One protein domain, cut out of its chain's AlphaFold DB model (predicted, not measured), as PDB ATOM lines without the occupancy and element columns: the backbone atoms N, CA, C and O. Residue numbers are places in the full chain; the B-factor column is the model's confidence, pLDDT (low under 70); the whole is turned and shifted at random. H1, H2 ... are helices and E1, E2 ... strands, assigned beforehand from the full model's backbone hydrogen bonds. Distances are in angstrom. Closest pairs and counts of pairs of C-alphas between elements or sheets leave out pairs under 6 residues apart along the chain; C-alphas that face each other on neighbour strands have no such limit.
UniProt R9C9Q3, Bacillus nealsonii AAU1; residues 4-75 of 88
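Overview. This is residues 4 to 75 of the 88 residues of a protein of Bacillus nealsonii AAU1 (UniProt R9C9Q3). What is the main picture? A twisted sheet of four strands has one helix, H1, packed along one face over E1 and E2, while a tail after E4 ends in the tiny helix H2, away from the sheet. What makes it up? The printed part has 72 residues, with two named helices and four named strands that follow along the chain as E1, H1, E2, E3, E4, H2; the class is mixed, helices and strands, and the mixed sheet runs E1, E2, E4, E3. How compact is it? It is only just compact, close to loose, with a radius of gyration of the C-alphas of 13.0 A, and it is elongated, spanning 41 by 24 by 20 A.

Along the chain. Where do the first elements lie? Strand E1, residues 4 to 8, begins at C-alpha 4 (169.363, 197.239, 189.750). Helix H1, residues 20 to 30, is 15.5 A long, and strand E2, residues 35 to 44, is 26.0 A long from C-alpha 35 (163.608, 196.682, 187.638). What follows? Strand E3 holds residues 50 to 53 and strand E4 residues 59 to 64, 16.2 A long. Helix H2, residues 70 to 73, ends at C-alpha 73 (181.798, 214.773, 204.624).

Arrangement. How are the strands paired? E1 and E2 are parallel at 23 degrees, with N 7 and O 39 2.8 A apart, within hydrogen-bond range. E2 and E4 are parallel at 30 degrees, with N 40 and O 59 at 2.7 A. E3 and E4 form an antiparallel hairpin at 168 degrees, with N 60 and O 52 at 2.8 A. How does H1 stand? It is on the sheet at a height of 9.8 A, over E1 and E2, and runs along the strands, at 11 degrees to E2 on the local plane. The closest C-alphas of H1 and E2 are those of Gln 30 and Val 38, 5.8 A apart; those of H1 and E1 are Ala 26 and Ile 7, 7.4 A apart. E1, H1 and E2 form a strand-helix-strand unit, two parallel neighbour strands with a helix between, and its crossover is right-handed. What of H2 and the helix backbones? H2 is not on the sheet and is apart from H1. In H1 every O i to N i+4 pair is within hydrogen-bond range; H2 is too short for such a pair, and its one O i to N i+3 pair is within range.

Size, cuts and confidence. How large is it? The two C-alphas farthest apart, those of Gln 33 and Ala 71, are 41.2 A apart. Is it cut, and which link is long? The printed part has no cut, and the link from E1 to H1 is long, with 11 residues. Where is confidence low? The mean pLDDT of the printed part is 83.4; residues 16 to 19, 46 to 47 and 66 to 75 are under 70.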
ATOM      1  N   ILE A   4     169.226 197.011 188.311       96.69
ATOM      2  CA  ILE A   4     169.363 197.239 189.750       96.69
ATOM      3  C   ILE A   4     169.504 198.745 189.969       96.69
ATOM      4  O   ILE A   4     170.401 199.372 189.397       96.69
ATOM      5  N   HIS A   5     168.641 199.339 190.791       96.88
ATOM      6  CA  HIS A   5     168.739 200.760 191.134       96.88
ATOM      7  C   HIS A   5     169.300 200.938 192.539       96.88
ATOM      8  O   HIS A   5     168.674 200.535 193.514       96.88
ATOM      9  N   VAL A   6     170.446 201.607 192.654       95.56
ATOM     10  CA  VAL A   6     171.052 201.944 193.948       95.56
ATOM     11  C   VAL A   6     170.825 203.423 194.245       95.56
ATOM     12  O   VAL A   6     171.262 204.294 193.493       95.56
ATOM     13  N   ILE A   7     170.138 203.712 195.348       92.31
ATOM     14  CA  ILE A   7     169.793 205.063 195.793       92.31
ATOM     15  C   ILE A   7     170.583 205.376 197.057       92.31
ATOM     16  O   ILE A   7     170.359 204.767 198.102       92.31
ATOM     17  N   VAL A   8     171.484 206.355 196.965       89.81
ATOM     18  CA  VAL A   8     172.259 206.848 198.110       89.81
ATOM     19  C   VAL A   8     171.415 207.832 198.914       89.81
ATOM     20  O   VAL A   8     171.048 208.907 198.433       89.81
ATOM     21  N   ALA A   9     171.117 207.463 200.153       88.00
ATOM     22  CA  ALA A   9     170.283 208.216 201.070       88.00
ATOM     23  C   ALA A   9     171.064 208.730 202.280       88.00
ATOM     24  O   ALA A   9     172.131 208.234 202.639       88.00
ATOM     25  N   THR A  10     170.511 209.753 202.928       83.31
ATOM     26  CA  THR A  10     171.117 210.414 204.093       83.31
ATOM     27  C   THR A  10     170.840 209.706 205.417       83.31
ATOM     28  O   THR A  10     171.493 210.013 206.412       83.31
ATOM     29  N   GLY A  11     169.900 208.763 205.438       84.88
ATOM     30  CA  GLY A  11     169.524 207.995 206.618       84.88
ATOM     31  C   GLY A  11     168.671 206.783 206.256       84.88
ATOM     32  O   GLY A  11     168.346 206.566 205.084       84.88
ATOM     33  N   VAL A  12     168.330 205.998 207.277       89.25
ATOM     34  CA  VAL A  12     167.384 204.883 207.146       89.25
ATOM     35  C   VAL A  12     166.015 205.399 206.708       89.25
ATOM     36  O   VAL A  12     165.653 206.530 207.029       89.25
ATOM     37  N   TRP A  13     165.273 204.560 205.995       90.00
ATOM     38  CA  TRP A  13     163.975 204.839 205.386       90.00
ATOM     39  C   TRP A  13     163.024 205.590 206.330       90.00
ATOM     40  O   TRP A  13     162.595 206.697 206.023       90.00
ATOM     41  N   ASP A  14     162.806 205.078 207.545       84.88
ATOM     42  CA  ASP A  14     161.856 205.673 208.500       84.88
ATOM     43  C   ASP A  14     162.352 206.959 209.192       84.88
ATOM     44  O   ASP A  14     161.572 207.651 209.842       84.88
ATOM     45  N   LEU A  15     163.649 207.286 209.092       77.94
ATOM     46  CA  LEU A  15     164.263 208.440 209.772       77.94
ATOM     47  C   LEU A  15     164.812 209.497 208.801       77.94
ATOM     48  O   LEU A  15     165.389 210.498 209.236       77.94
ATOM     49  N   ASP A  16     164.664 209.305 207.489       69.94
ATOM     50  CA  ASP A  16     165.138 210.264 206.495       69.94
ATOM     51  C   ASP A  16     164.140 211.416 206.338       69.94
ATOM     52  O   ASP A  16     163.421 211.470 205.357       69.94
ATOM     53  N   ASN A  17     164.100 212.379 207.264       62.66
ATOM     54  CA  ASN A  17     163.149 213.515 207.278       62.66
ATOM     55  C   ASN A  17     163.209 214.478 206.061       62.66
ATOM     56  O   ASN A  17     162.457 215.448 205.990       62.66
ATOM     57  N   LEU A  18     164.085 214.235 205.081       61.94
ATOM     58  CA  LEU A  18     164.194 214.985 203.818       61.94
ATOM     59  C   LEU A  18     163.399 214.289 202.683       61.94
ATOM     60  O   LEU A  18     163.743 214.345 201.501       61.94
ATOM     61  N   THR A  19     162.320 213.613 203.084       60.00
ATOM     62  CA  THR A  19     161.911 212.250 202.692       60.00
ATOM     63  C   THR A  19     161.224 212.172 201.340       60.00
ATOM     64  O   THR A  19     161.508 211.290 200.530       60.00
ATOM     65  N   TYR A  20     160.300 213.089 201.065       72.62
ATOM     66  CA  TYR A  20     159.205 212.734 200.165       72.62
ATOM     67  C   TYR A  20     159.658 212.399 198.734       72.62
ATOM     68  O   TYR A  20     159.197 211.425 198.149       72.62
ATOM     69  N   ARG A  21     160.607 213.149 198.160       85.75
ATOM     70  CA  ARG A  21     160.975 212.973 196.742       85.75
ATOM     71  C   ARG A  21     161.754 211.684 196.472       85.75
ATOM     72  O   ARG A  21     161.453 210.997 195.502       85.75
ATOM     73  N   ARG A  22     162.734 211.346 197.316       90.12
ATOM     74  CA  ARG A  22     163.571 210.146 197.125       90.12
ATOM     75  C   ARG A  22     162.795 208.864 197.393       90.12
ATOM     76  O   ARG A  22     162.942 207.919 196.631       90.12
ATOM     77  N   HIS A  23     161.926 208.868 198.402       91.81
ATOM     78  CA  HIS A  23     161.071 207.723 198.717       91.81
ATOM     79  C   HIS A  23     160.119 207.437 197.560       91.81
ATOM     80  O   HIS A  23     160.089 206.327 197.041       91.81
ATOM     81  N   ARG A  24     159.443 208.474 197.051       92.75
ATOM     82  CA  ARG A  24     158.558 208.352 195.884       92.75
ATOM     83  C   ARG A  24     159.297 207.902 194.630       92.75
ATOM     84  O   ARG A  24     158.738 207.144 193.845       92.75
ATOM     85  N   PHE A  25     160.531 208.360 194.434       94.44
ATOM     86  CA  PHE A  25     161.356 207.911 193.319       94.44
ATOM     87  C   PHE A  25     161.742 206.434 193.459       94.44
ATOM     88  O   PHE A  25     161.597 205.679 192.505       94.44
ATOM     89  N   ALA A  26     162.148 206.001 194.654       95.31
ATOM     90  CA  ALA A  26     162.464 204.605 194.936       95.31
ATOM     91  C   ALA A  26     161.245 203.691 194.726       95.31
ATOM     92  O   ALA A  26     161.336 202.675 194.044       95.31
ATOM     93  N   GLU A  27     160.077 204.102 195.223       95.69
ATOM     94  CA  GLU A  27     158.808 203.399 195.012       95.69
ATOM     95  C   GLU A  27     158.380 203.370 193.541       95.69
ATOM     96  O   GLU A  27     157.788 202.393 193.087       95.69
ATOM     97  N   PHE A  28     158.643 204.444 192.793       96.56
ATOM     98  CA  PHE A  28     158.390 204.488 191.356       96.56
ATOM     99  C   PHE A  28     159.282 203.490 190.612       96.56
ATOM    100  O   PHE A  28     158.774 202.742 189.778       96.56
ATOM    101  N   LEU A  29     160.578 203.448 190.934       96.69
ATOM    102  CA  LEU A  29     161.533 202.514 190.333       96.69
ATOM    103  C   LEU A  29     161.175 201.060 190.651       96.69
ATOM    104  O   LEU A  29     161.139 200.234 189.752       96.69
ATOM    105  N   GLN A  30     160.788 200.763 191.894       96.62
ATOM    106  CA  GLN A  30     160.402 199.414 192.327       96.62
ATOM    107  C   GLN A  30     159.218 198.829 191.533       96.62
ATOM    108  O   GLN A  30     159.020 197.616 191.519       96.62
ATOM    109  N   LYS A  31     158.420 199.684 190.880       95.88
ATOM    110  CA  LYS A  31     157.255 199.299 190.070       95.88
ATOM    111  C   LYS A  31     157.565 199.139 188.579       95.88
ATOM    112  O   LYS A  31     156.664 198.758 187.835       95.88
ATOM    113  N   GLN A  32     158.777 199.454 188.117       96.44
ATOM    114  CA  GLN A  32     159.106 199.340 186.696       96.44
ATOM    115  C   GLN A  32     159.307 197.876 186.307       96.44
ATOM    116  O   GLN A  32     159.933 197.104 187.026       96.44
ATOM    117  N   GLN A  33     158.798 197.501 185.134       94.38
ATOM    118  CA  GLN A  33     158.820 196.117 184.656       94.38
ATOM    119  C   GLN A  33     160.243 195.565 184.463       94.38
ATOM    120  O   GLN A  33     160.463 194.358 184.553       94.38
ATOM    121  N   GLU A  34     161.207 196.443 184.198       95.69
ATOM    122  CA  GLU A  34     162.609 196.080 183.973       95.69
ATOM    123  C   GLU A  34     163.450 196.112 185.255       95.69
ATOM    124  O   GLU A  34     164.600 195.670 185.243       95.69
ATOM    125  N   THR A  35     162.895 196.601 186.366       96.69
ATOM    126  CA  THR A  35     163.608 196.682 187.638       96.69
ATOM    127  C   THR A  35     163.651 195.318 188.314       96.69
ATOM    128  O   THR A  35     162.623 194.702 188.589       96.69
ATOM    129  N   GLU A  36     164.863 194.850 188.600       96.56
ATOM    130  CA  GLU A  36     165.095 193.656 189.413       96.56
ATOM    131  C   GLU A  36     164.921 193.970 190.895       96.56
ATOM    132  O   GLU A  36     164.205 193.277 191.614       96.56
ATOM    133  N   GLU A  37     165.563 195.050 191.335       96.56
ATOM    134  CA  GLU A  37     165.586 195.463 192.727       96.56
ATOM    135  C   GLU A  37     165.899 196.956 192.854       96.56
ATOM    136  O   GLU A  37     166.564 197.571 192.010       96.56
ATOM    137  N   VAL A  38     165.434 197.529 193.960       97.56
ATOM    138  CA  VAL A  38     165.834 198.854 194.416       97.56
ATOM    139  C   VAL A  38     166.546 198.702 195.753       97.56
ATOM    140  O   VAL A  38     166.010 198.113 196.694       97.56
ATOM    141  N   ILE A  39     167.754 199.252 195.832       96.81
ATOM    142  CA  ILE A  39     168.592 199.262 197.028       96.81
ATOM    143  C   ILE A  39     168.665 200.691 197.565       96.81
ATOM    144  O   ILE A  39     169.185 201.595 196.915       96.81
ATOM    145  N   TRP A  40     168.174 200.885 198.783       94.88
ATOM    146  CA  TRP A  40     168.318 202.096 199.578       94.88
ATOM    147  C   TRP A  40     169.568 201.992 200.450       94.88
ATOM    148  O   TRP A  40     169.545 201.379 201.519       94.88
ATOM    149  N   ILE A  41     170.677 202.576 200.001       92.50
ATOM    150  CA  ILE A  41     171.935 202.556 200.750       92.50
ATOM    151  C   ILE A  41     172.058 203.816 201.602       92.50
ATOM    152  O   ILE A  41     171.911 204.933 201.106       92.50
ATOM    153  N   CYS A  42     172.327 203.653 202.895       87.75
ATOM    154  CA  CYS A  42     172.399 204.765 203.833       87.75
ATOM    155  C   CYS A  42     173.500 204.566 204.886       87.75
ATOM    156  O   CYS A  42     173.824 203.430 205.245       87.75
ATOM    157  N   PRO A  43     174.090 205.662 205.393       86.00
ATOM    158  CA  PRO A  43     175.063 205.593 206.470       86.00
ATOM    159  C   PRO A  43     174.380 205.262 207.803       86.00
ATOM    160  O   PRO A  43     173.311 205.785 208.125       86.00
ATOM    161  N   GLY A  44     175.036 204.448 208.623       80.12
ATOM    162  CA  GLY A  44     174.609 204.128 209.978       80.12
ATOM    163  C   GLY A  44     175.775 203.886 210.931       80.12
ATOM    164  O   GLY A  44     176.948 203.910 210.562       80.12
ATOM    165  N   LYS A  45     175.433 203.667 212.204       70.81
ATOM    166  CA  LYS A  45     176.407 203.461 213.291       70.81
ATOM    167  C   LYS A  45     176.896 202.012 213.418       70.81
ATOM    168  O   LYS A  45     177.771 201.743 214.237       70.81
ATOM    169  N   LYS A  46     176.302 201.071 212.680       68.19
ATOM    170  CA  LYS A  46     176.660 199.650 212.763       68.19
ATOM    171  C   LYS A  46     177.965 199.402 212.009       68.19
ATOM    172  O   LYS A  46     178.147 199.900 210.906       68.19
ATOM    173  N   GLN A  47     178.876 198.655 212.633       63.97
ATOM    174  CA  GLN A  47     180.168 198.291 212.040       63.97
ATOM    175  C   GLN A  47     180.001 197.244 210.933       63.97
ATOM    176  O   GLN A  47     180.734 197.264 209.946       63.97
ATOM    177  N   THR A  48     179.016 196.358 211.082       71.06
ATOM    178  CA  THR A  48     178.612 195.391 210.066       71.06
ATOM    179  C   THR A  48     177.461 195.948 209.230       71.06
ATOM    180  O   THR A  48     176.524 196.513 209.805       71.06
ATOM    181  N   PRO A  49     177.501 195.783 207.893       75.56
ATOM    182  CA  PRO A  49     176.373 196.127 207.045       75.56
ATOM    183  C   PRO A  49     175.121 195.369 207.484       75.56
ATOM    184  O   PRO A  49     175.147 194.146 207.625       75.56
ATOM    185  N   GLU A  50     174.031 196.093 207.702       86.81
ATOM    186  CA  GLU A  50     172.720 195.503 207.958       86.81
ATOM    187  C   GLU A  50     171.865 195.644 206.707       86.81
ATOM    188  O   GLU A  50     171.680 196.748 206.192       86.81
ATOM    189  N   VAL A  51     171.352 194.513 206.228       92.56
ATOM    190  CA  VAL A  51     170.445 194.458 205.086       92.56
ATOM    191  C   VAL A  51     169.060 194.079 205.585       92.56
ATOM    192  O   VAL A  51     168.885 193.057 206.246       92.56
ATOM    193  N   THR A  52     168.064 194.895 205.258       94.56
ATOM    194  CA  THR A  52     166.665 194.654 205.623       94.56
ATOM    195  C   THR A  52     165.783 194.873 204.406       94.56
ATOM    196  O   THR A  52     165.953 195.854 203.688       94.56
ATOM    197  N   LYS A  53     164.831 193.971 204.161       96.19
ATOM    198  CA  LYS A  53     163.809 194.174 203.132       96.19
ATOM    199  C   LYS A  53     162.616 194.895 203.752       96.19
ATOM    200  O   LYS A  53     162.051 194.404 204.725       96.19
ATOM    201  N   LEU A  54     162.271 196.054 203.203       94.00
ATOM    202  CA  LEU A  54     161.149 196.877 203.647       94.00
ATOM    203  C   LEU A  54     159.816 196.311 203.132       94.00
ATOM    204  O   LEU A  54     159.788 195.528 202.178       94.00
ATOM    205  N   GLU A  55     158.701 196.743 203.723       93.25
ATOM    206  CA  GLU A  55     157.349 196.295 203.342       93.25
ATOM    207  C   GLU A  55     157.007 196.590 201.874       93.25
ATOM    208  O   GLU A  55     156.301 195.824 201.222       93.25
ATOM    209  N   ASN A  56     157.557 197.672 201.320       92.94
ATOM    210  CA  ASN A  56     157.387 198.050 199.916       92.94
ATOM    211  C   ASN A  56     158.320 197.294 198.948       92.94
ATOM    212  O   ASN A  56     158.337 197.593 197.755       92.94
ATOM    213  N   GLY A  57     159.093 196.323 199.445       94.88
ATOM    214  CA  GLY A  57     159.965 195.457 198.652       94.88
ATOM    215  C   GLY A  57     161.382 195.984 198.421       94.88
ATOM    216  O   GLY A  57     162.207 195.230 197.909       94.88
ATOM    217  N   ILE A  58     161.679 197.222 198.831       96.31
ATOM    218  CA  ILE A  58     162.999 197.853 198.697       96.31
ATOM    219  C   ILE A  58     163.976 197.244 199.713       96.31
ATOM    220  O   ILE A  58     163.621 197.004 200.869       96.31
ATOM    221  N   TYR A  59     165.227 197.027 199.307       96.69
ATOM    222  CA  TYR A  59     166.292 196.597 200.214       96.69
ATOM    223  C   TYR A  59     166.983 197.804 200.844       96.69
ATOM    224  O   TYR A  59     167.625 198.581 200.150       96.69
ATOM    225  N   GLN A  60     166.917 197.946 202.162       94.31
ATOM    226  CA  GLN A  60     167.693 198.929 202.907       94.31
ATOM    227  C   GLN A  60     169.038 198.343 203.322       94.31
ATOM    228  O   GLN A  60     169.086 197.315 203.995       94.31
ATOM    229  N   TRP A  61     170.119 199.017 202.943       94.19
ATOM    230  CA  TRP A  61     171.486 198.675 203.315       94.19
ATOM    231  C   TRP A  61     172.040 199.775 204.212       94.19
ATOM    232  O   TRP A  61     172.287 200.897 203.768       94.19
ATOM    233  N   VAL A  62     172.230 199.449 205.487       90.38
ATOM    234  CA  VAL A  62     172.854 200.339 206.464       90.38
ATOM    235  C   VAL A  62     174.337 200.016 206.507       90.38
ATOM    236  O   VAL A  62     174.727 198.974 207.025       90.38
ATOM    237  N   ILE A  63     175.159 200.898 205.947       86.38
ATOM    238  CA  ILE A  63     176.617 200.739 205.914       86.38
ATOM    239  C   ILE A  63     177.282 201.605 206.981       86.38
ATOM    240  O   ILE A  63     176.754 202.651 207.360       86.38
ATOM    241  N   SER A  64     178.447 201.179 207.468       82.31
ATOM    242  CA  SER A  64     179.200 201.964 208.442       82.31
ATOM    243  C   SER A  64     179.619 203.305 207.835       82.31
ATOM    244  O   SER A  64     180.220 203.375 206.762       82.31
ATOM    245  N   ASP A  65     179.290 204.398 208.524       72.31
ATOM    246  CA  ASP A  65     179.818 205.716 208.178       72.31
ATOM    247  C   ASP A  65     181.287 205.774 208.617       72.31
ATOM    248  O   ASP A  65     181.600 206.057 209.773       72.31
ATOM    249  N   LEU A  66     182.206 205.463 207.698       63.62
ATOM    250  CA  LEU A  66     183.655 205.511 207.940       63.62
ATOM    251  C   LEU A  66     184.161 206.943 208.241       63.62
ATOM    252  O   LEU A  66     185.321 207.123 208.611       63.62
ATOM    253  N   GLY A  67     183.304 207.967 208.119       57.59
ATOM    254  CA  GLY A  67     183.614 209.375 208.353       57.59
ATOM    255  C   GLY A  67     183.188 209.892 209.732       57.59
ATOM    256  O   GLY A  67     182.281 210.728 209.846       57.59
ATOM    257  N   ASN A  68     183.893 209.487 210.795       54.28
ATOM    258  CA  ASN A  68     183.715 210.063 212.143       54.28
ATOM    259  C   ASN A  68     184.006 211.578 212.202       54.28
ATOM    260  O   ASN A  68     183.599 212.257 213.145       54.28
ATOM    261  N   HIS A  69     184.659 212.144 211.184       57.59
ATOM    262  CA  HIS A  69     184.950 213.570 211.114       57.59
ATOM    263  C   HIS A  69     184.015 214.266 210.123       57.59
ATOM    264  O   HIS A  69     184.080 214.039 208.917       57.59
ATOM    265  N   LYS A  70     183.177 215.193 210.616       54.84
ATOM    266  CA  LYS A  70     182.339 216.082 209.778       54.84
ATOM    267  C   LYS A  70     183.135 216.722 208.628       54.84
ATOM    268  O   LYS A  70     182.604 216.871 207.536       54.84
ATOM    269  N   ALA A  71     184.416 217.025 208.847       53.38
ATOM    270  CA  ALA A  71     185.315 217.577 207.835       53.38
ATOM    271  C   ALA A  71     185.494 216.682 206.592       53.38
ATOM    272  O   ALA A  71     185.655 217.212 205.502       53.38
ATOM    273  N   GLN A  72     185.410 215.355 206.719       54.34
ATOM    274  CA  GLN A  72     185.532 214.425 205.586       54.34
ATOM    275  C   GLN A  72     184.251 214.364 204.741       54.34
ATOM    276  O   GLN A  72     184.320 214.115 203.544       54.34
ATOM    277  N   ARG A  73     183.087 214.660 205.336       55.44
ATOM    278  CA  ARG A  73     181.798 214.773 204.624       55.44
ATOM    279  C   ARG A  73     181.639 216.104 203.888       55.44
ATOM    280  O   ARG A  73     180.946 216.172 202.881       55.44
ATOM    281  N   PHE A  74     182.290 217.152 204.396       52.75
ATOM    282  CA  PHE A  74     182.340 218.490 203.800       52.75
ATOM    283  C   PHE A  74     183.659 218.793 203.087       52.75
ATOM    284  O   PHE A  74     183.858 219.939 202.676       52.75
ATOM    285  N   ALA A  75     184.539 217.803 202.905       51.56
ATOM    286  CA  ALA A  75     185.598 217.870 201.909       51.56
ATOM    287  C   ALA A  75     184.887 217.861 200.558       51.56
ATOM    288  O   ALA A  75     184.642 216.827 199.944       51.56
TER     289      ALA A  75